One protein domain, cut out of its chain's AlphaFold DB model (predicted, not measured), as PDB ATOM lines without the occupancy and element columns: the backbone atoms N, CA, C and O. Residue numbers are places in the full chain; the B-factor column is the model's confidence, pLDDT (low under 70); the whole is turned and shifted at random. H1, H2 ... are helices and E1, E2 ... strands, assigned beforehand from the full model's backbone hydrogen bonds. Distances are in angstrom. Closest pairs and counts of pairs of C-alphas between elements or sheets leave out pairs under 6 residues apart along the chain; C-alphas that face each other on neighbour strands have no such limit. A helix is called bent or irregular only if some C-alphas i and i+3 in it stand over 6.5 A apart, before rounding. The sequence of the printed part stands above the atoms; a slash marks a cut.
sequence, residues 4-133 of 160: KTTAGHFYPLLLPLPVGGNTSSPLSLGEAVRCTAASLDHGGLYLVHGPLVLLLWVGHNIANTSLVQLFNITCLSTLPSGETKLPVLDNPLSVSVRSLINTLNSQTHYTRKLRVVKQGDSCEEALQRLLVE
ATOM      1  N   LYS A   4      -7.201  -3.080 -64.896       85.38
ATOM      2  CA  LYS A   4      -7.502  -2.831 -63.482       85.38
ATOM      3  C   LYS A   4      -7.785  -4.125 -62.715       85.38
ATOM      4  O   LYS A   4      -7.246  -4.323 -61.629       85.38
ATOM      5  N   THR A   5      -8.598  -5.020 -63.272       86.50
ATOM      6  CA  THR A   5      -8.875  -6.333 -62.670       86.50
ATOM      7  C   THR A   5      -7.633  -7.204 -62.661       86.50
ATOM      8  O   THR A   5      -7.381  -7.869 -61.666       86.50
ATOM      9  N   THR A   6      -6.807  -7.153 -63.706       90.94
ATOM     10  CA  THR A   6      -5.539  -7.892 -63.739       90.94
ATOM     11  C   THR A   6      -4.606  -7.441 -62.616       90.94
ATOM     12  O   THR A   6      -4.107  -8.281 -61.871       90.94
ATOM     13  N   ALA A   7      -4.431  -6.131 -62.421       91.12
ATOM     14  CA  ALA A   7      -3.619  -5.601 -61.327       91.12
ATOM     15  C   ALA A   7      -4.137  -6.060 -59.953       91.12
ATOM     16  O   ALA A   7      -3.375  -6.604 -59.159       91.12
ATOM     17  N   GLY A   8      -5.448  -5.939 -59.710       89.81
ATOM     18  CA  GLY A   8      -6.065  -6.385 -58.456       89.81
ATOM     19  C   GLY A   8      -6.080  -7.906 -58.258       89.81
ATOM     20  O   GLY A   8      -6.308  -8.372 -57.145       89.81
ATOM     21  N   HIS A   9      -5.881  -8.693 -59.320       90.81
ATOM     22  CA  HIS A   9      -5.750 -10.147 -59.226       90.81
ATOM     23  C   HIS A   9      -4.380 -10.552 -58.678       90.81
ATOM     24  O   HIS A   9      -4.314 -11.426 -57.820       90.81
ATOM     25  N   PHE A  10      -3.309  -9.911 -59.157       92.50
ATOM     26  CA  PHE A  10      -1.943 -10.192 -58.708       92.50
ATOM     27  C   PHE A  10      -1.595  -9.515 -57.386       92.50
ATOM     28  O   PHE A  10      -0.841 -10.076 -56.601       92.50
ATOM     29  N   TYR A  11      -2.139  -8.326 -57.138       94.88
ATOM     30  CA  TYR A  11      -1.929  -7.591 -55.900       94.88
ATOM     31  C   TYR A  11      -3.294  -7.179 -55.331       94.88
ATOM     32  O   TYR A  11      -3.824  -6.122 -55.695       94.88
ATOM     33  N   PRO A  12      -3.925  -8.038 -54.508       94.06
ATOM     34  CA  PRO A  12      -5.206  -7.711 -53.898       94.06
ATOM     35  C   PRO A  12      -5.060  -6.522 -52.940       94.06
ATOM     36  O   PRO A  12      -3.974  -6.187 -52.477       94.06
ATOM     37  N   LEU A  13      -6.172  -5.867 -52.625       93.19
ATOM     38  CA  LEU A  13      -6.201  -4.810 -51.621       93.19
ATOM     39  C   LEU A  13      -6.422  -5.424 -50.242       93.19
ATOM     40  O   LEU A  13      -7.393  -6.155 -50.052       93.19
ATOM     41  N   LEU A  14      -5.562  -5.097 -49.282       95.25
ATOM     42  CA  LEU A  14      -5.713  -5.461 -47.875       95.25
ATOM     43  C   LEU A  14      -6.126  -4.208 -47.093       95.25
ATOM     44  O   LEU A  14      -5.329  -3.293 -46.913       95.25
ATOM     45  N   LEU A  15      -7.387  -4.144 -46.674       93.69
ATOM     46  CA  LEU A  15      -7.984  -2.969 -46.041       93.69
ATOM     47  C   LEU A  15      -8.140  -3.206 -44.532       93.69
ATOM     48  O   LEU A  15      -8.881  -4.118 -44.152       93.69
ATOM     49  N   PRO A  16      -7.496  -2.415 -43.658       92.69
ATOM     50  CA  PRO A  16      -7.781  -2.453 -42.232       92.69
ATOM     51  C   PRO A  16      -9.201  -1.936 -41.977       92.69
ATOM     52  O   PRO A  16      -9.656  -0.965 -42.583       92.69
ATOM     53  N   LEU A  17      -9.919  -2.604 -41.082       90.31
ATOM     54  CA  LEU A  17     -11.240  -2.195 -40.628       90.31
ATOM     55  C   LEU A  17     -11.142  -1.630 -39.204       90.31
ATOM     56  O   LEU A  17     -10.280  -2.045 -38.430       90.31
ATOM     57  N   PRO A  18     -12.009  -0.674 -38.838       82.69
ATOM     58  CA  PRO A  18     -11.900   0.040 -37.583       82.69
ATOM     59  C   PRO A  18     -12.328  -0.892 -36.453       82.69
ATOM     60  O   PRO A  18     -13.433  -1.439 -36.462       82.69
ATOM     61  N   VAL A  19     -11.435  -1.068 -35.482       75.62
ATOM     62  CA  VAL A  19     -11.636  -1.886 -34.285       75.62
ATOM     63  C   VAL A  19     -11.708  -0.941 -33.090       75.62
ATOM     64  O   VAL A  19     -10.780  -0.176 -32.852       75.62
ATOM     65  N   GLY A  20     -12.807  -0.989 -32.335       63.62
ATOM     66  CA  GLY A  20     -13.059  -0.047 -31.240       63.62
ATOM     67  C   GLY A  20     -13.608   1.284 -31.758       63.62
ATOM     68  O   GLY A  20     -12.977   1.984 -32.543       63.62
ATOM     69  N   GLY A  21     -14.843   1.600 -31.364       55.69
ATOM     70  CA  GLY A  21     -15.585   2.746 -31.883       55.69
ATOM     71  C   GLY A  21     -14.824   4.062 -31.734       55.69
ATOM     72  O   GLY A  21     -14.320   4.349 -30.653       55.69
ATOM     73  N   ASN A  22     -14.742   4.809 -32.845       49.22
ATOM     74  CA  ASN A  22     -14.883   6.274 -32.947       49.22
ATOM     75  C   ASN A  22     -14.499   6.822 -34.339       49.22
ATOM     76  O   ASN A  22     -14.101   7.978 -34.460       49.22
ATOM     77  N   THR A  23     -14.636   6.052 -35.421       50.16
ATOM     78  CA  THR A  23     -14.429   6.598 -36.768       50.16
ATOM     79  C   THR A  23     -15.770   7.009 -37.374       50.16
ATOM     80  O   THR A  23     -16.520   6.214 -37.930       50.16
ATOM     81  N   SER A  24     -16.085   8.297 -37.234       49.44
ATOM     82  CA  SER A  24     -17.130   8.992 -37.996       49.44
ATOM     83  C   SER A  24     -16.750   9.193 -39.470       49.44
ATOM     84  O   SER A  24     -17.546   9.718 -40.248       49.44
ATOM     85  N   SER A  25     -15.543   8.779 -39.871       52.28
ATOM     86  CA  SER A  25     -15.099   8.776 -41.257       52.28
ATOM     87  C   SER A  25     -15.629   7.538 -41.994       52.28
ATOM     88  O   SER A  25     -15.517   6.415 -41.493       52.28
ATOM     89  N   PRO A  26     -16.209   7.706 -43.196       55.41
ATOM     90  CA  PRO A  26     -16.567   6.570 -44.033       55.41
ATOM     91  C   PRO A  26     -15.306   5.761 -44.344       55.41
ATOM     92  O   PRO A  26     -14.257   6.338 -44.638       55.41
ATOM     93  N   LEU A  27     -15.415   4.432 -44.292       62.09
ATOM     94  CA  LEU A  27     -14.333   3.537 -44.693       62.09
ATOM     95  C   LEU A  27     -13.967   3.824 -46.148       62.09
ATOM     96  O   LEU A  27     -14.698   3.461 -47.069       62.09
ATOM     97  N   SER A  28     -12.860   4.531 -46.345       56.81
ATOM     98  CA  SER A  28     -12.357   4.860 -47.670       56.81
ATOM     99  C   SER A  28     -11.361   3.788 -48.106       56.81
ATOM    100  O   SER A  28     -10.607   3.262 -47.294       56.81
ATOM    101  N   LEU A  29     -11.331   3.462 -49.403       59.38
ATOM    102  CA  LEU A  29     -10.352   2.520 -49.968       59.38
ATOM    103  C   LEU A  29      -8.883   3.003 -49.840       59.38
ATOM    104  O   LEU A  29      -7.979   2.283 -50.251       59.38
ATOM    105  N   GLY A  30      -8.644   4.218 -49.328       55.53
ATOM    106  CA  GLY A  30      -7.354   4.912 -49.377       55.53
ATOM    107  C   GLY A  30      -6.289   4.436 -48.387       55.53
ATOM    108  O   GLY A  30      -5.128   4.777 -48.574       55.53
ATOM    109  N   GLU A  31      -6.637   3.636 -47.380       75.88
ATOM    110  CA  GLU A  31      -5.690   3.159 -46.353       75.88
ATOM    111  C   GLU A  31      -5.357   1.667 -46.511       75.88
ATOM    112  O   GLU A  31      -5.224   0.936 -45.532       75.88
ATOM    113  N   ALA A  32      -5.246   1.176 -47.750       89.12
ATOM    114  CA  ALA A  32      -4.797  -0.193 -47.982       89.12
ATOM    115  C   ALA A  32      -3.358  -0.389 -47.479       89.12
ATOM    116  O   ALA A  32      -2.468   0.415 -47.763       89.12
ATOM    117  N   VAL A  33      -3.129  -1.482 -46.757       94.19
ATOM    118  CA  VAL A  33      -1.804  -1.878 -46.273       94.19
ATOM    119  C   VAL A  33      -1.155  -2.881 -47.230       94.19
ATOM    120  O   VAL A  33      -1.785  -3.401 -48.156       94.19
ATOM    121  N   ARG A  34       0.140  -3.135 -47.032       95.88
ATOM    122  CA  ARG A  34       0.914  -4.063 -47.865       95.88
ATOM    123  C   ARG A  34       0.444  -5.502 -47.681       95.88
ATOM    124  O   ARG A  34       0.080  -5.898 -46.578       95.88
ATOM    125  N   CYS A  35       0.503  -6.301 -48.745       95.88
ATOM    126  CA  CYS A  35       0.107  -7.712 -48.715       95.88
ATOM    127  C   CYS A  35       1.205  -8.600 -48.107       95.88
ATOM    128  O   CYS A  35       1.756  -9.468 -48.781       95.88
ATOM    129  N   THR A  36       1.517  -8.363 -46.833       96.44
ATOM    130  CA  THR A  36       2.476  -9.120 -46.014       96.44
ATOM    131  C   THR A  36       1.890  -9.364 -44.625       96.44
ATOM    132  O   THR A  36       1.174  -8.517 -44.084       96.44
ATOM    133  N   ALA A  37       2.227 -10.497 -44.015       95.06
ATOM    134  CA  ALA A  37       1.853 -10.852 -42.653       95.06
ATOM    135  C   ALA A  37       2.339  -9.811 -41.637       95.06
ATOM    136  O   ALA A  37       1.665  -9.574 -40.641       95.06
ATOM    137  N   ALA A  38       3.455  -9.129 -41.915       95.38
ATOM    138  CA  ALA A  38       3.980  -8.067 -41.059       95.38
ATOM    139  C   ALA A  38       3.051  -6.838 -40.951       95.38
ATOM    140  O   ALA A  38       3.227  -6.025 -40.049       95.38
ATOM    141  N   SER A  39       2.077  -6.687 -41.858       94.88
ATOM    142  CA  SER A  39       1.076  -5.608 -41.811       94.88
ATOM    143  C   SER A  39      -0.171  -5.968 -40.992       94.88
ATOM    144  O   SER A  39      -1.033  -5.109 -40.791       94.88
ATOM    145  N   LEU A  40      -0.300  -7.223 -40.551       94.88
ATOM    146  CA  LEU A  40      -1.460  -7.722 -39.818       94.88
ATOM    147  C   LEU A  40      -1.214  -7.661 -38.311       94.88
ATOM    148  O   LEU A  40      -0.323  -8.325 -37.787       94.88
ATOM    149  N   ASP A  41      -2.053  -6.908 -37.612       94.69
ATOM    150  CA  ASP A  41      -2.075  -6.872 -36.156       94.69
ATOM    151  C   ASP A  41      -2.977  -7.974 -35.583       94.69
ATOM    152  O   ASP A  41      -4.096  -8.194 -36.054       94.69
ATOM    153  N   HIS A  42      -2.521  -8.640 -34.522       94.38
ATOM    154  CA  HIS A  42      -3.254  -9.726 -33.862       94.38
ATOM    155  C   HIS A  42      -4.588  -9.284 -33.244       94.38
ATOM    156  O   HIS A  42      -5.476 -10.117 -33.061       94.38
ATOM    157  N   GLY A  43      -4.740  -8.005 -32.894       94.25
ATOM    158  CA  GLY A  43      -5.984  -7.402 -32.415       94.25
ATOM    159  C   GLY A  43      -6.819  -6.756 -33.522       94.25
ATOM    160  O   GLY A  43      -7.862  -6.170 -33.232       94.25
ATOM    161  N   GLY A  44      -6.371  -6.846 -34.774       92.31
ATOM    162  CA  GLY A  44      -6.975  -6.185 -35.917       92.31
ATOM    163  C   GLY A  44      -7.998  -7.029 -36.672       92.31
ATOM    164  O   GLY A  44      -8.188  -8.230 -36.456       92.31
ATOM    165  N   LEU A  45      -8.664  -6.361 -37.607       94.06
ATOM    166  CA  LEU A  45      -9.647  -6.946 -38.502       94.06
ATOM    167  C   LEU A  45      -9.404  -6.377 -39.897       94.06
ATOM    168  O   LEU A  45      -9.311  -5.163 -40.063       94.06
ATOM    169  N   TYR A  46      -9.257  -7.250 -40.887       95.38
ATOM    170  CA  TYR A  46      -8.774  -6.852 -42.207       95.38
ATOM    171  C   TYR A  46      -9.622  -7.474 -43.307       95.38
ATOM    172  O   TYR A  46      -9.903  -8.672 -43.297       95.38
ATOM    173  N   LEU A  47     -10.017  -6.661 -44.281       95.38
ATOM    174  CA  LEU A  47     -10.764  -7.085 -45.452       95.38
ATOM    175  C   LEU A  47      -9.832  -7.164 -46.661       95.38
ATOM    176  O   LEU A  47      -9.317  -6.154 -47.131       95.38
ATOM    177  N   VAL A  48      -9.662  -8.362 -47.203       95.44
ATOM    178  CA  VAL A  48      -8.978  -8.589 -48.474       95.44
ATOM    179  C   VAL A  48      -9.983  -8.510 -49.612       95.44
ATOM    180  O   VAL A  48     -10.986  -9.232 -49.633       95.44
ATOM    181  N   HIS A  49      -9.689  -7.660 -50.588       92.31
ATOM    182  CA  HIS A  49     -10.484  -7.443 -51.784       92.31
ATOM    183  C   HIS A  49      -9.643  -7.681 -53.040       92.31
ATOM    184  O   HIS A  49      -8.690  -6.958 -53.315       92.31
ATOM    185  N   GLY A  50     -10.058  -8.637 -53.868       91.12
ATOM    186  CA  GLY A  50      -9.528  -8.829 -55.218       91.12
ATOM    187  C   GLY A  50     -10.624  -9.329 -56.164       91.12
ATOM    188  O   GLY A  50     -11.669  -9.760 -55.691       91.12
ATOM    189  N   PRO A  51     -10.430  -9.318 -57.492       89.06
ATOM    190  CA  PRO A  51     -11.463  -9.606 -58.497       89.06
ATOM    191  C   PRO A  51     -12.321 -10.850 -58.236       89.06
ATOM    192  O   PRO A  51     -13.512 -10.843 -58.535       89.06
ATOM    193  N   LEU A  52     -11.714 -11.891 -57.660       88.88
ATOM    194  CA  LEU A  52     -12.337 -13.188 -57.385       88.88
ATOM    195  C   LEU A  52     -12.444 -13.505 -55.886       88.88
ATOM    196  O   LEU A  52     -12.974 -14.551 -55.523       88.88
ATOM    197  N   VAL A  53     -11.932 -12.633 -55.013       92.12
ATOM    198  CA  VAL A  53     -11.808 -12.908 -53.578       92.12
ATOM    199  C   VAL A  53     -12.371 -11.767 -52.738       92.12
ATOM    200  O   VAL A  53     -12.159 -10.584 -53.011       92.12
ATOM    201  N   LEU A  54     -13.111 -12.146 -51.702       95.12
ATOM    202  CA  LEU A  54     -13.550 -11.262 -50.636       95.12
ATOM    203  C   LEU A  54     -13.399 -12.021 -49.320       95.12
ATOM    204  O   LEU A  54     -14.164 -12.946 -49.038       95.12
ATOM    205  N   LEU A  55     -12.375 -11.674 -48.549       96.75
ATOM    206  CA  LEU A  55     -11.981 -12.419 -47.357       96.75
ATOM    207  C   LEU A  55     -11.856 -11.462 -46.177       96.75
ATOM    208  O   LEU A  55     -11.215 -10.428 -46.287       96.75
ATOM    209  N   LEU A  56     -12.472 -11.809 -45.056       96.81
ATOM    210  CA  LEU A  56     -12.365 -11.085 -43.799       96.81
ATOM    211  C   LEU A  56     -11.485 -11.876 -42.844       96.81
ATOM    212  O   LEU A  56     -11.882 -12.947 -42.385       96.81
ATOM    213  N   TRP A  57     -10.298 -11.354 -42.567       97.31
ATOM    214  CA  TRP A  57      -9.398 -11.915 -41.575       97.31
ATOM    215  C   TRP A  57      -9.670 -11.290 -40.207       97.31
ATOM    216  O   TRP A  57      -9.852 -10.074 -40.085       97.31
ATOM    217  N   VAL A  58      -9.707 -12.139 -39.187       96.75
ATOM    218  CA  VAL A  58      -9.969 -11.779 -37.795       96.75
ATOM    219  C   VAL A  58      -8.781 -12.232 -36.954       96.75
ATOM    220  O   VAL A  58      -8.503 -13.434 -36.866       96.75
ATOM    221  N   GLY A  59      -8.090 -11.270 -36.344       96.19
ATOM    222  CA  GLY A  59      -6.954 -11.535 -35.473       96.19
ATOM    223  C   GLY A  59      -7.356 -12.276 -34.196       96.19
ATOM    224  O   GLY A  59      -8.497 -12.187 -33.733       96.19
ATOM    225  N   HIS A  60      -6.425 -13.034 -33.617       95.12
ATOM    226  CA  HIS A  60      -6.732 -13.883 -32.463       95.12
ATOM    227  C   HIS A  60      -7.015 -13.089 -31.169       95.12
ATOM    228  O   HIS A  60      -7.668 -13.609 -30.266       95.12
ATOM    229  N   ASN A  61      -6.515 -11.852 -31.078       93.94
ATOM    230  CA  ASN A  61      -6.641 -10.933 -29.940       93.94
ATOM    231  C   ASN A  61      -7.659  -9.810 -30.206       93.94
ATOM    232  O   ASN A  61      -7.614  -8.759 -29.567       93.94
ATOM    233  N   ILE A  62      -8.566 -10.003 -31.167       94.12
ATOM    234  CA  ILE A  62      -9.605  -9.026 -31.497       94.12
ATOM    235  C   ILE A  62     -10.452  -8.666 -30.266       94.12
ATOM    236  O   ILE A  62     -10.842  -9.522 -29.469       94.12
ATOM    237  N   ALA A  63     -10.784  -7.383 -30.122       92.06
ATOM    238  CA  ALA A  63     -11.620  -6.920 -29.020       92.06
ATOM    239  C   ALA A  63     -13.042  -7.510 -29.099       92.06
ATOM    240  O   ALA A  63     -13.712  -7.416 -30.132       92.06
ATOM    241  N   ASN A  64     -13.553  -8.023 -27.972       91.25
ATOM    242  CA  ASN A  64     -14.915  -8.575 -27.875       91.25
ATOM    243  C   ASN A  64     -15.999  -7.579 -28.313       91.25
ATOM    244  O   ASN A  64     -17.014  -7.978 -28.875       91.25
ATOM    245  N   THR A  65     -15.773  -6.277 -28.110       91.62
ATOM    246  CA  THR A  65     -16.672  -5.215 -28.585       91.62
ATOM    247  C   THR A  65     -16.878  -5.280 -30.098       91.62
ATOM    248  O   THR A  65     -18.011  -5.190 -30.565       91.62
ATOM    249  N   SER A  66     -15.810  -5.522 -30.860       91.38
ATOM    250  CA  SER A  66     -15.862  -5.615 -32.322       91.38
ATOM    251  C   SER A  66     -16.500  -6.926 -32.782       91.38
ATOM    252  O   SER A  66     -17.253  -6.928 -33.753       91.38
ATOM    253  N   LEU A  67     -16.282  -8.029 -32.054       93.19
ATOM    254  CA  LEU A  67     -16.957  -9.307 -32.316       93.19
ATOM    255  C   LEU A  67     -18.475  -9.209 -32.131       93.19
ATOM    256  O   LEU A  67     -19.229  -9.657 -32.998       93.19
ATOM    257  N   VAL A  68     -18.929  -8.577 -31.048       93.44
ATOM    258  CA  VAL A  68     -20.359  -8.347 -30.802       93.44
ATOM    259  C   VAL A  68     -20.932  -7.420 -31.875       93.44
ATOM    260  O   VAL A  68     -21.979  -7.713 -32.444       93.44
ATOM    261  N   GLN A  69     -20.226  -6.339 -32.213       92.12
ATOM    262  CA  GLN A  69     -20.686  -5.377 -33.215       92.12
ATOM    263  C   GLN A  69     -20.743  -5.951 -34.639       92.12
ATOM    264  O   GLN A  69     -21.633  -5.570 -35.394       92.12
ATOM    265  N   LEU A  70     -19.846  -6.863 -35.026       92.31
ATOM    266  CA  LEU A  70     -19.823  -7.436 -36.380       92.31
ATOM    267  C   LEU A  70     -20.609  -8.731 -36.529       92.31
ATOM    268  O   LEU A  70     -21.283  -8.919 -37.541       92.31
ATOM    269  N   PHE A  71     -20.493  -9.628 -35.555       93.75
ATOM    270  CA  PHE A  71     -20.977 -11.003 -35.655       93.75
ATOM    271  C   PHE A  71     -22.051 -11.338 -34.615       93.75
ATOM    272  O   PHE A  71     -22.638 -12.412 -34.698       93.75
ATOM    273  N   ASN A  72     -22.336 -10.435 -33.667       94.31
ATOM    274  CA  ASN A  72     -23.230 -10.676 -32.530       94.31
ATOM    275  C   ASN A  72     -22.798 -11.880 -31.669       94.31
ATOM    276  O   ASN A  72     -23.627 -12.660 -31.203       94.31
ATOM    277  N   ILE A  73     -21.484 -12.041 -31.481       94.00
ATOM    278  CA  ILE A  73     -20.883 -13.097 -30.658       94.00
ATOM    279  C   ILE A  73     -19.945 -12.494 -29.614       94.00
ATOM    280  O   ILE A  73     -19.345 -11.446 -29.837       94.00
ATOM    281  N   THR A  74     -19.773 -13.190 -28.496       92.06
ATOM    282  CA  THR A  74     -18.904 -12.762 -27.389       92.06
ATOM    283  C   THR A  74     -17.544 -13.456 -27.369       92.06
ATOM    284  O   THR A  74     -16.646 -12.989 -26.676       92.06
ATOM    285  N   CYS A  75     -17.381 -14.546 -28.123       91.69
ATOM    286  CA  CYS A  75     -16.172 -15.365 -28.139       91.69
ATOM    287  C   CYS A  75     -15.741 -15.656 -29.579       91.69
ATOM    288  O   CYS A  75     -16.541 -16.123 -30.384       91.69
ATOM    289  N   LEU A  76     -14.457 -15.469 -29.897       92.81
ATOM    290  CA  LEU A  76     -13.917 -15.769 -31.232       92.81
ATOM    291  C   LEU A  76     -14.048 -17.258 -31.609       92.81
ATOM    292  O   LEU A  76     -14.191 -17.602 -32.781       92.81
ATOM    293  N   SER A  77     -14.026 -18.156 -30.622       91.50
ATOM    294  CA  SER A  77     -14.155 -19.600 -30.840       91.50
ATOM    295  C   SER A  77     -15.500 -20.007 -31.447       91.50
ATOM    296  O   SER A  77     -15.544 -20.991 -32.181       91.50
ATOM    297  N   THR A  78     -16.575 -19.249 -31.198       92.06
ATOM    298  CA  THR A  78     -17.911 -19.539 -31.744       92.06
ATOM    299  C   THR A  78     -18.105 -19.010 -33.163       92.06
ATOM    300  O   THR A  78     -19.080 -19.377 -33.815       92.06
ATOM    301  N   LEU A  79     -17.183 -18.181 -33.668       93.06
ATOM    302  CA  LEU A  79     -17.214 -17.685 -35.040       93.06
ATOM    303  C   LEU A  79     -16.867 -18.822 -36.017       93.06
ATOM    304  O   LEU A  79     -15.740 -19.338 -35.960       93.06
ATOM    305  N   PRO A  80     -17.772 -19.209 -36.935       91.56
ATOM    306  CA  PRO A  80     -17.437 -20.163 -37.983       91.56
ATOM    307  C   PRO A  80     -16.475 -19.538 -39.005       91.56
ATOM    308  O   PRO A  80     -16.704 -18.435 -39.507       91.56
ATOM    309  N   SER A  81     -15.411 -20.270 -39.334       94.06
ATOM    310  CA  SER A  81     -14.546 -19.974 -40.480       94.06
ATOM    311  C   SER A  81     -15.165 -20.514 -41.768       94.06
ATOM    312  O   SER A  81     -15.852 -21.534 -41.751       94.06
ATOM    313  N   GLY A  82     -14.883 -19.871 -42.900       93.81
ATOM    314  CA  GLY A  82     -15.391 -20.277 -44.211       93.81
ATOM    315  C   GLY A  82     -16.355 -19.263 -44.818       93.81
ATOM    316  O   GLY A  82     -16.272 -18.071 -44.537       93.81
ATOM    317  N   GLU A  83     -17.213 -19.720 -45.728       93.81
ATOM    318  CA  GLU A  83     -18.190 -18.853 -46.390       93.81
ATOM    319  C   GLU A  83     -19.268 -18.407 -45.394       93.81
ATOM    320  O   GLU A  83     -20.024 -19.230 -44.881       93.81
ATOM    321  N   THR A  84     -19.363 -17.099 -45.149       91.88
ATOM    322  CA  THR A  84     -20.230 -16.541 -44.106       91.88
ATOM    323  C   THR A  84     -20.934 -15.291 -44.614       91.88
ATOM    324  O   THR A  84     -20.349 -14.452 -45.296       91.88
ATOM    325  N   LYS A  85     -22.205 -15.128 -44.244       90.88
ATOM    326  CA  LYS A  85     -22.937 -13.868 -44.418       90.88
ATOM    327  C   LYS A  85     -22.869 -13.075 -43.120       90.88
ATOM    328  O   LYS A  85     -23.125 -13.632 -42.056       90.88
ATOM    329  N   LEU A  86     -22.546 -11.785 -43.206       92.12
ATOM    330  CA  LEU A  86     -22.582 -10.919 -42.027       92.12
ATOM    331  C   LEU A  86     -24.030 -10.743 -41.543       92.12
ATOM    332  O   LEU A  86     -24.918 -10.526 -42.377       92.12
ATOM    333  N   PRO A  87     -24.281 -10.804 -40.225       92.94
ATOM    334  CA  PRO A  87     -25.593 -10.510 -39.674       92.94
ATOM    335  C   PRO A  87     -25.964  -9.039 -39.896       92.94
ATOM    336  O   PRO A  87     -25.116  -8.144 -39.948       92.94
ATOM    337  N   VAL A  88     -27.264  -8.784 -40.020       92.94
ATOM    338  CA  VAL A  88     -27.807  -7.428 -40.125       92.94
ATOM    339  C   VAL A  88     -27.933  -6.868 -38.715       92.94
ATOM    340  O   VAL A  88     -28.901  -7.151 -38.016       92.94
ATOM    341  N   LEU A  89     -26.928  -6.103 -38.294       92.81
ATOM    342  CA  LEU A  89     -26.899  -5.448 -36.989       92.81
ATOM    343  C   LEU A  89     -26.990  -3.932 -37.163       92.81
ATOM    344  O   LEU A  89     -26.403  -3.371 -38.096       92.81
ATOM    345  N   ASP A  90     -27.726  -3.287 -36.259       90.38
ATOM    346  CA  ASP A  90     -27.933  -1.839 -36.250       90.38
ATOM    347  C   ASP A  90     -26.882  -1.151 -35.368       90.38
ATOM    348  O   ASP A  90     -27.121  -0.749 -34.233       90.38
ATOM    349  N   ASN A  91     -25.648  -1.132 -35.865       89.44
ATOM    350  CA  ASN A  91     -24.537  -0.418 -35.248       89.44
ATOM    351  C   ASN A  91     -23.623   0.155 -36.343       89.44
ATOM    352  O   ASN A  91     -23.570  -0.402 -37.447       89.44
ATOM    353  N   PRO A  92     -22.891   1.250 -36.066       88.69
ATOM    354  CA  PRO A  92     -22.133   1.965 -37.092       88.69
ATOM    355  C   PRO A  92     -21.082   1.085 -37.776       88.69
ATOM    356  O   PRO A  92     -20.906   1.174 -38.988       88.69
ATOM    357  N   LEU A  93     -20.432   0.191 -37.028       88.25
ATOM    358  CA  LEU A  93     -19.390  -0.691 -37.545       88.25
ATOM    359  C   LEU A  93     -19.984  -1.719 -38.529       88.25
ATOM    360  O   LEU A  93     -19.542  -1.798 -39.676       88.25
ATOM    361  N   SER A  94     -21.034  -2.447 -38.134       91.62
ATOM    362  CA  SER A  94     -21.730  -3.407 -39.006       91.62
ATOM    363  C   SER A  94     -22.293  -2.740 -40.256       91.62
ATOM    364  O   SER A  94     -22.126  -3.262 -41.358       91.62
ATOM    365  N   VAL A  95     -22.942  -1.579 -40.114       91.12
ATOM    366  CA  VAL A  95     -23.497  -0.835 -41.254       91.12
ATOM    367  C   VAL A  95     -22.384  -0.399 -42.206       91.12
ATOM    368  O   VAL A  95     -22.505  -0.610 -43.412       91.12
ATOM    369  N   SER A  96     -21.281   0.135 -41.678       88.81
ATOM    370  CA  SER A  96     -20.138   0.592 -42.472       88.81
ATOM    371  C   SER A  96     -19.466  -0.559 -43.230       88.81
ATOM    372  O   SER A  96     -19.307  -0.483 -44.449       88.81
ATOM    373  N   VAL A  97     -19.169  -1.678 -42.560       90.81
ATOM    374  CA  VAL A  97     -18.540  -2.852 -43.194       90.81
ATOM    375  C   VAL A  97     -19.464  -3.502 -44.225       90.81
ATOM    376  O   VAL A  97     -19.016  -3.842 -45.322       90.81
ATOM    377  N   ARG A  98     -20.766  -3.634 -43.936       92.06
ATOM    378  CA  ARG A  98     -21.743  -4.145 -44.914       92.06
ATOM    379  C   ARG A  98     -21.870  -3.214 -46.120       92.06
ATOM    380  O   ARG A  98     -21.905  -3.698 -47.249       92.06
ATOM    381  N   SER A  99     -21.903  -1.901 -45.899       91.50
ATOM    382  CA  SER A  99     -21.937  -0.896 -46.971       91.50
ATOM    383  C   SER A  99     -20.689  -0.964 -47.853       91.50
ATOM    384  O   SER A  99     -20.798  -0.987 -49.082       91.50
ATOM    385  N   LEU A 100     -19.506  -1.099 -47.241       90.38
ATOM    386  CA  LEU A 100     -18.246  -1.286 -47.955       90.38
ATOM    387  C   LEU A 100     -18.288  -2.555 -48.812       90.38
ATOM    388  O   LEU A 100     -18.045  -2.487 -50.012       90.38
ATOM    389  N   ILE A 101     -18.667  -3.700 -48.238       91.81
ATOM    390  CA  ILE A 101     -18.780  -4.972 -48.973       91.81
ATOM    391  C   ILE A 101     -19.763  -4.858 -50.145       91.81
ATOM    392  O   ILE A 101     -19.464  -5.321 -51.246       91.81
ATOM    393  N   ASN A 102     -20.915  -4.219 -49.937       91.75
ATOM    394  CA  ASN A 102     -21.903  -4.004 -50.994       91.75
ATOM    395  C   ASN A 102     -21.351  -3.117 -52.117       91.75
ATOM    396  O   ASN A 102     -21.536  -3.436 -53.289       91.75
ATOM    397  N   THR A 103     -20.626  -2.053 -51.768       90.62
ATOM    398  CA  THR A 103     -19.966  -1.155 -52.729       90.62
ATOM    399  C   THR A 103     -18.881  -1.883 -53.521       90.62
ATOM    400  O   THR A 103     -18.767  -1.721 -54.731       90.62
ATOM    401  N   LEU A 104     -18.093  -2.730 -52.861       88.94
ATOM    402  CA  LEU A 104     -17.051  -3.523 -53.512       88.94
ATOM    403  C   LEU A 104     -17.635  -4.579 -54.460       88.94
ATOM    404  O   LEU A 104     -17.057  -4.839 -55.513       88.94
ATOM    405  N   ASN A 105     -18.775  -5.176 -54.106       89.81
ATOM    406  CA  ASN A 105     -19.470  -6.134 -54.963       89.81
ATOM    407  C   ASN A 105     -20.188  -5.456 -56.142       89.81
ATOM    408  O   ASN A 105     -20.188  -6.015 -57.236       89.81
ATOM    409  N   SER A 106     -20.749  -4.251 -55.969       88.19
ATOM    410  CA  SER A 106     -21.435  -3.527 -57.055       88.19
ATOM    411  C   SER A 106     -20.491  -3.065 -58.171       88.19
ATOM    412  O   SER A 106     -20.922  -2.877 -59.304       88.19
ATOM    413  N   GLN A 107     -19.195  -2.942 -57.880       83.06
ATOM    414  CA  GLN A 107     -18.151  -2.606 -58.855       83.06
ATOM    415  C   GLN A 107     -17.758  -3.777 -59.769       83.06
ATOM    416  O   GLN A 107     -16.812  -3.661 -60.548       83.06
ATOM    417  N   THR A 108     -18.413  -4.932 -59.646       78.44
ATOM    418  CA  THR A 108     -17.963  -6.177 -60.270       78.44
ATOM    419  C   THR A 108     -19.110  -6.891 -60.964       78.44
ATOM    420  O   THR A 108     -20.253  -6.827 -60.525       78.44
ATOM    421  N   HIS A 109     -18.800  -7.616 -62.038       78.00
ATOM    422  CA  HIS A 109     -19.797  -8.399 -62.770       78.00
ATOM    423  C   HIS A 109     -20.246  -9.670 -62.028       78.00
ATOM    424  O   HIS A 109     -21.237 -10.281 -62.419       78.00
ATOM    425  N   TYR A 110     -19.529 -10.071 -60.971       81.44
ATOM    426  CA  TYR A 110     -19.786 -11.298 -60.224       81.44
ATOM    427  C   TYR A 110     -19.856 -11.008 -58.728       81.44
ATOM    428  O   TYR A 110     -18.896 -10.512 -58.144       81.44
ATOM    429  N   THR A 111     -20.958 -11.393 -58.087       83.94
ATOM    430  CA  THR A 111     -21.095 -11.277 -56.633       83.94
ATOM    431  C   THR A 111     -20.116 -12.210 -55.933       83.94
ATOM    432  O   THR A 111     -20.201 -13.433 -56.071       83.94
ATOM    433  N   ARG A 112     -19.211 -11.644 -55.131       90.38
ATOM    434  CA  ARG A 112     -18.261 -12.424 -54.340       90.38
ATOM    435  C   ARG A 112     -18.878 -12.782 -53.003       90.38
ATOM    436  O   ARG A 112     -19.458 -11.944 -52.310       90.38
ATOM    437  N   LYS A 113     -18.720 -14.045 -52.630       92.31
ATOM    438  CA  LYS A 113     -19.114 -14.546 -51.319       92.31
ATOM    439  C   LYS A 113     -18.037 -14.178 -50.306       92.31
ATOM    440  O   LYS A 113     -16.852 -14.368 -50.570       92.31
ATOM    441  N   LEU A 114     -18.457 -13.641 -49.166       95.38
ATOM    442  CA  LEU A 114     -17.548 -13.307 -48.081       95.38
ATOM    443  C   LEU A 114     -17.037 -14.594 -47.424       95.38
ATOM    444  O   LEU A 114     -17.829 -15.443 -47.012       95.38
ATOM    445  N   ARG A 115     -15.716 -14.712 -47.289       96.44
ATOM    446  CA  ARG A 115     -15.072 -15.775 -46.516       96.44
ATOM    447  C   ARG A 115     -14.473 -15.209 -45.235       96.44
ATOM    448  O   ARG A 115     -13.622 -14.334 -45.304       96.44
ATOM    449  N   VAL A 116     -14.876 -15.717 -44.080       96.81
ATOM    450  CA  VAL A 116     -14.278 -15.371 -42.787       96.81
ATOM    451  C   VAL A 116     -13.122 -16.322 -42.496       96.81
ATOM    452  O   VAL A 116     -13.233 -17.535 -42.682       96.81
ATOM    453  N   VAL A 117     -12.006 -15.761 -42.054       96.62
ATOM    454  CA  VAL A 117     -10.782 -16.476 -41.710       96.62
ATOM    455  C   VAL A 117     -10.298 -15.980 -40.358       96.62
ATOM    456  O   VAL A 117     -10.185 -14.778 -40.139       96.62
ATOM    457  N   LYS A 118     -10.008 -16.910 -39.454       95.56
ATOM    458  CA  LYS A 118      -9.439 -16.606 -38.143       95.56
ATOM    459  C   LYS A 118      -7.948 -16.894 -38.144       95.56
ATOM    460  O   LYS A 118      -7.516 -17.875 -38.753       95.56
ATOM    461  N   GLN A 119      -7.198 -16.080 -37.420       95.81
ATOM    462  CA  GLN A 119      -5.792 -16.349 -37.166       95.81
ATOM    463  C   GLN A 119      -5.600 -17.679 -36.421       95.81
ATOM    464  O   GLN A 119      -6.293 -17.953 -35.440       95.81
ATOM    465  N   GLY A 120      -4.661 -18.500 -36.888       92.00
ATOM    466  CA  GLY A 120      -4.342 -19.821 -36.343       92.00
ATOM    467  C   GLY A 120      -5.305 -20.941 -36.747       92.00
ATOM    468  O   GLY A 120      -5.103 -22.083 -36.341       92.00
ATOM    469  N   ASP A 121      -6.347 -20.650 -37.529       92.75
ATOM    470  CA  ASP A 121      -7.273 -21.666 -38.034       92.75
ATOM    471  C   ASP A 121      -6.791 -22.228 -39.382       92.75
ATOM    472  O   ASP A 121      -6.123 -21.559 -40.166       92.75
ATOM    473  N   SER A 122      -7.216 -23.445 -39.708       90.50
ATOM    474  CA  SER A 122      -6.996 -24.130 -40.991       90.50
ATOM    475  C   SER A 122      -7.347 -23.282 -42.224       90.50
ATOM    476  O   SER A 122      -6.740 -23.411 -43.285       90.50
ATOM    477  N   CYS A 123      -8.323 -22.378 -42.099       91.12
ATOM    478  CA  CYS A 123      -8.714 -21.478 -43.180       91.12
ATOM    479  C   CYS A 123      -7.703 -20.350 -43.450       91.12
ATOM    480  O   CYS A 123      -7.811 -19.705 -44.496       91.12
ATOM    481  N   GLU A 124      -6.741 -20.105 -42.554       93.38
ATOM    482  CA  GLU A 124      -5.742 -19.037 -42.684       93.38
ATOM    483  C   GLU A 124      -4.815 -19.225 -43.881       93.38
ATOM    484  O   GLU A 124      -4.395 -18.240 -44.487       93.38
ATOM    485  N   GLU A 125      -4.610 -20.460 -44.343       92.81
ATOM    486  CA  GLU A 125      -3.858 -20.700 -45.577       92.81
ATOM    487  C   GLU A 125      -4.450 -19.960 -46.792       92.81
ATOM    488  O   GLU A 125      -3.753 -19.679 -47.769       92.81
ATOM    489  N   ALA A 126      -5.758 -19.681 -46.791       93.19
ATOM    490  CA  ALA A 126      -6.391 -18.917 -47.861       93.19
ATOM    491  C   ALA A 126      -5.925 -17.458 -47.870       93.19
ATOM    492  O   ALA A 126      -5.743 -16.896 -48.944       93.19
ATOM    493  N   LEU A 127      -5.705 -16.872 -46.689       95.06
ATOM    494  CA  LEU A 127      -5.101 -15.552 -46.560       95.06
ATOM    495  C   LEU A 127      -3.619 -15.601 -46.941       95.06
ATOM    496  O   LEU A 127      -3.179 -14.749 -47.701       95.06
ATOM    497  N   GLN A 128      -2.862 -16.594 -46.467       93.69
ATOM    498  CA  GLN A 128      -1.417 -16.694 -46.732       93.69
ATOM    499  C   GLN A 128      -1.090 -16.697 -48.231       93.69
ATOM    500  O   GLN A 128      -0.108 -16.099 -48.653       93.69
ATOM    501  N   ARG A 129      -1.947 -17.305 -49.064       92.94
ATOM    502  CA  ARG A 129      -1.807 -17.280 -50.533       92.94
ATOM    503  C   ARG A 129      -2.034 -15.895 -51.159       92.94
ATOM    504  O   ARG A 129      -1.661 -15.696 -52.310       92.94
ATOM    505  N   LEU A 130      -2.656 -14.965 -50.435       95.00
ATOM    506  CA  LEU A 130      -2.938 -13.588 -50.859       95.00
ATOM    507  C   LEU A 130      -1.911 -12.581 -50.319       95.00
ATOM    508  O   LEU A 130      -1.895 -11.438 -50.768       95.00
ATOM    509  N   LEU A 131      -1.046 -12.989 -49.382       95.81
ATOM    510  CA  LEU A 131       0.063 -12.183 -48.868       95.81
ATOM    511  C   LEU A 131       1.261 -12.284 -49.820       95.81
ATOM    512  O   LEU A 131       2.274 -12.914 -49.533       95.81
ATOM    513  N   VAL A 132       1.094 -11.703 -51.010       95.31
ATOM    514  CA  VAL A 132       1.987 -11.897 -52.164       95.31
ATOM    515  C   VAL A 132       3.408 -11.363 -51.978       95.31
ATOM    516  O   VAL A 132       4.280 -11.671 -52.786       95.31
ATOM    517  N   GLU A 133       3.657 -10.556 -50.947       96.69
ATOM    518  CA  GLU A 133       5.007 -10.083 -50.645       96.69
ATOM    519  C   GLU A 133       5.832 -11.091 -49.833       96.69
ATOM    520  O   GLU A 133       7.065 -11.015 -49.839       96.69
TER     521      GLU A 133
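AT A GLANCE: This is residues 4 to 133 of the 160 residues of the protein "protein transport protein Sec24C-like" of Salmo salar (UniProt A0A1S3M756). A twisted sheet of four strands runs through the middle; H4 crosses one face near E3 and E4, while the long helix H3 is on the other side of the sheet, which it only grazes. H1 and H2 sit near opposite ends of the strands, and two long stretches, residues 18 to 44 and 72 to 91, loop round the outside. The printed part has 130 residues with four named helices and four named strands in the order H1 E1 E2 E3 H2 H3 E4 H4; the sheet is mixed, in the order E1 E2 E3 E4. The class is mixed, helices and strands, with 58 residues, under half, in named elements. The whole is compact and rounded, with a radius of gyration of the C-alphas of 13.8 A and spans of 39 by 29 by 24 A.

HOW THE PARTS SIT: H1, residues 4 to 10, only grazes the sheet with residues 5 to 10. E1, residues 13 to 17, E2, residues 45 to 50, and E3, residues 53 to 58, form a meander, each strand the antiparallel neighbour of the one before; N 15 and O 47 are 2.8 A apart, N 48 and O 55 2.7 A, both within hydrogen-bond range. The closest C-alphas of H1 and E2 are those of Gly 8 and Gly 50, 5.3 A apart. H2, residues 64 to 71, is not on the sheet. It touches H3, residues 92 to 106, through residues 93 to 94 of H3 alone; the closest C-alphas, of Leu 70 and Ser 94, are 5.2 A apart, and the helices run the same way at a steep tilt of 40 degrees. E4, residues 115 to 118, is parallel to E3, with N 56 and O 115 at 2.8 A; E3, H2, H3 and E4 form a strand-helix-strand unit, two parallel neighbour strands joined through helices, with a right-handed crossover. H4, residues 122 to 128, is on the sheet at a height over the sheet of 8.3 A, over E4, and runs across the strands at 72 degrees to E4 on the local plane. Every O i to N i+4 pair is within hydrogen-bond range in H1, H2 and H3; H4 has 1 of 3, and 3 of 4 O i to N i+3 pairs.

IN THESE COORDINATES: H1 begins at C-alpha 4, (-7.502, -2.831, -63.482), and measures 10.4 A from first to last C-alpha. E1 measures 12.4 A, E2 16.8 A, E3 15.9 A and H2 10.2 A. H3, the longest helix, measures 20.7 A from C-alpha 92 at (-22.133, 1.965, -37.092). E4 measures 10.1 A and H4 10.9 A, ending at C-alpha 128, (-1.417, -16.694, -46.732). H4 is irregular, but only just: C-alphas 122 and 125 are 6.53 A apart.

THE WHOLE: The C-alphas farthest apart, those of Lys 4 and Thr 74, are 39.1 A apart. The printed part has no cut. The links E1 to E2 and H2 to H3 are long. The mean pLDDT of the printed part is 88.9, and residues 20 to 30 are under 70.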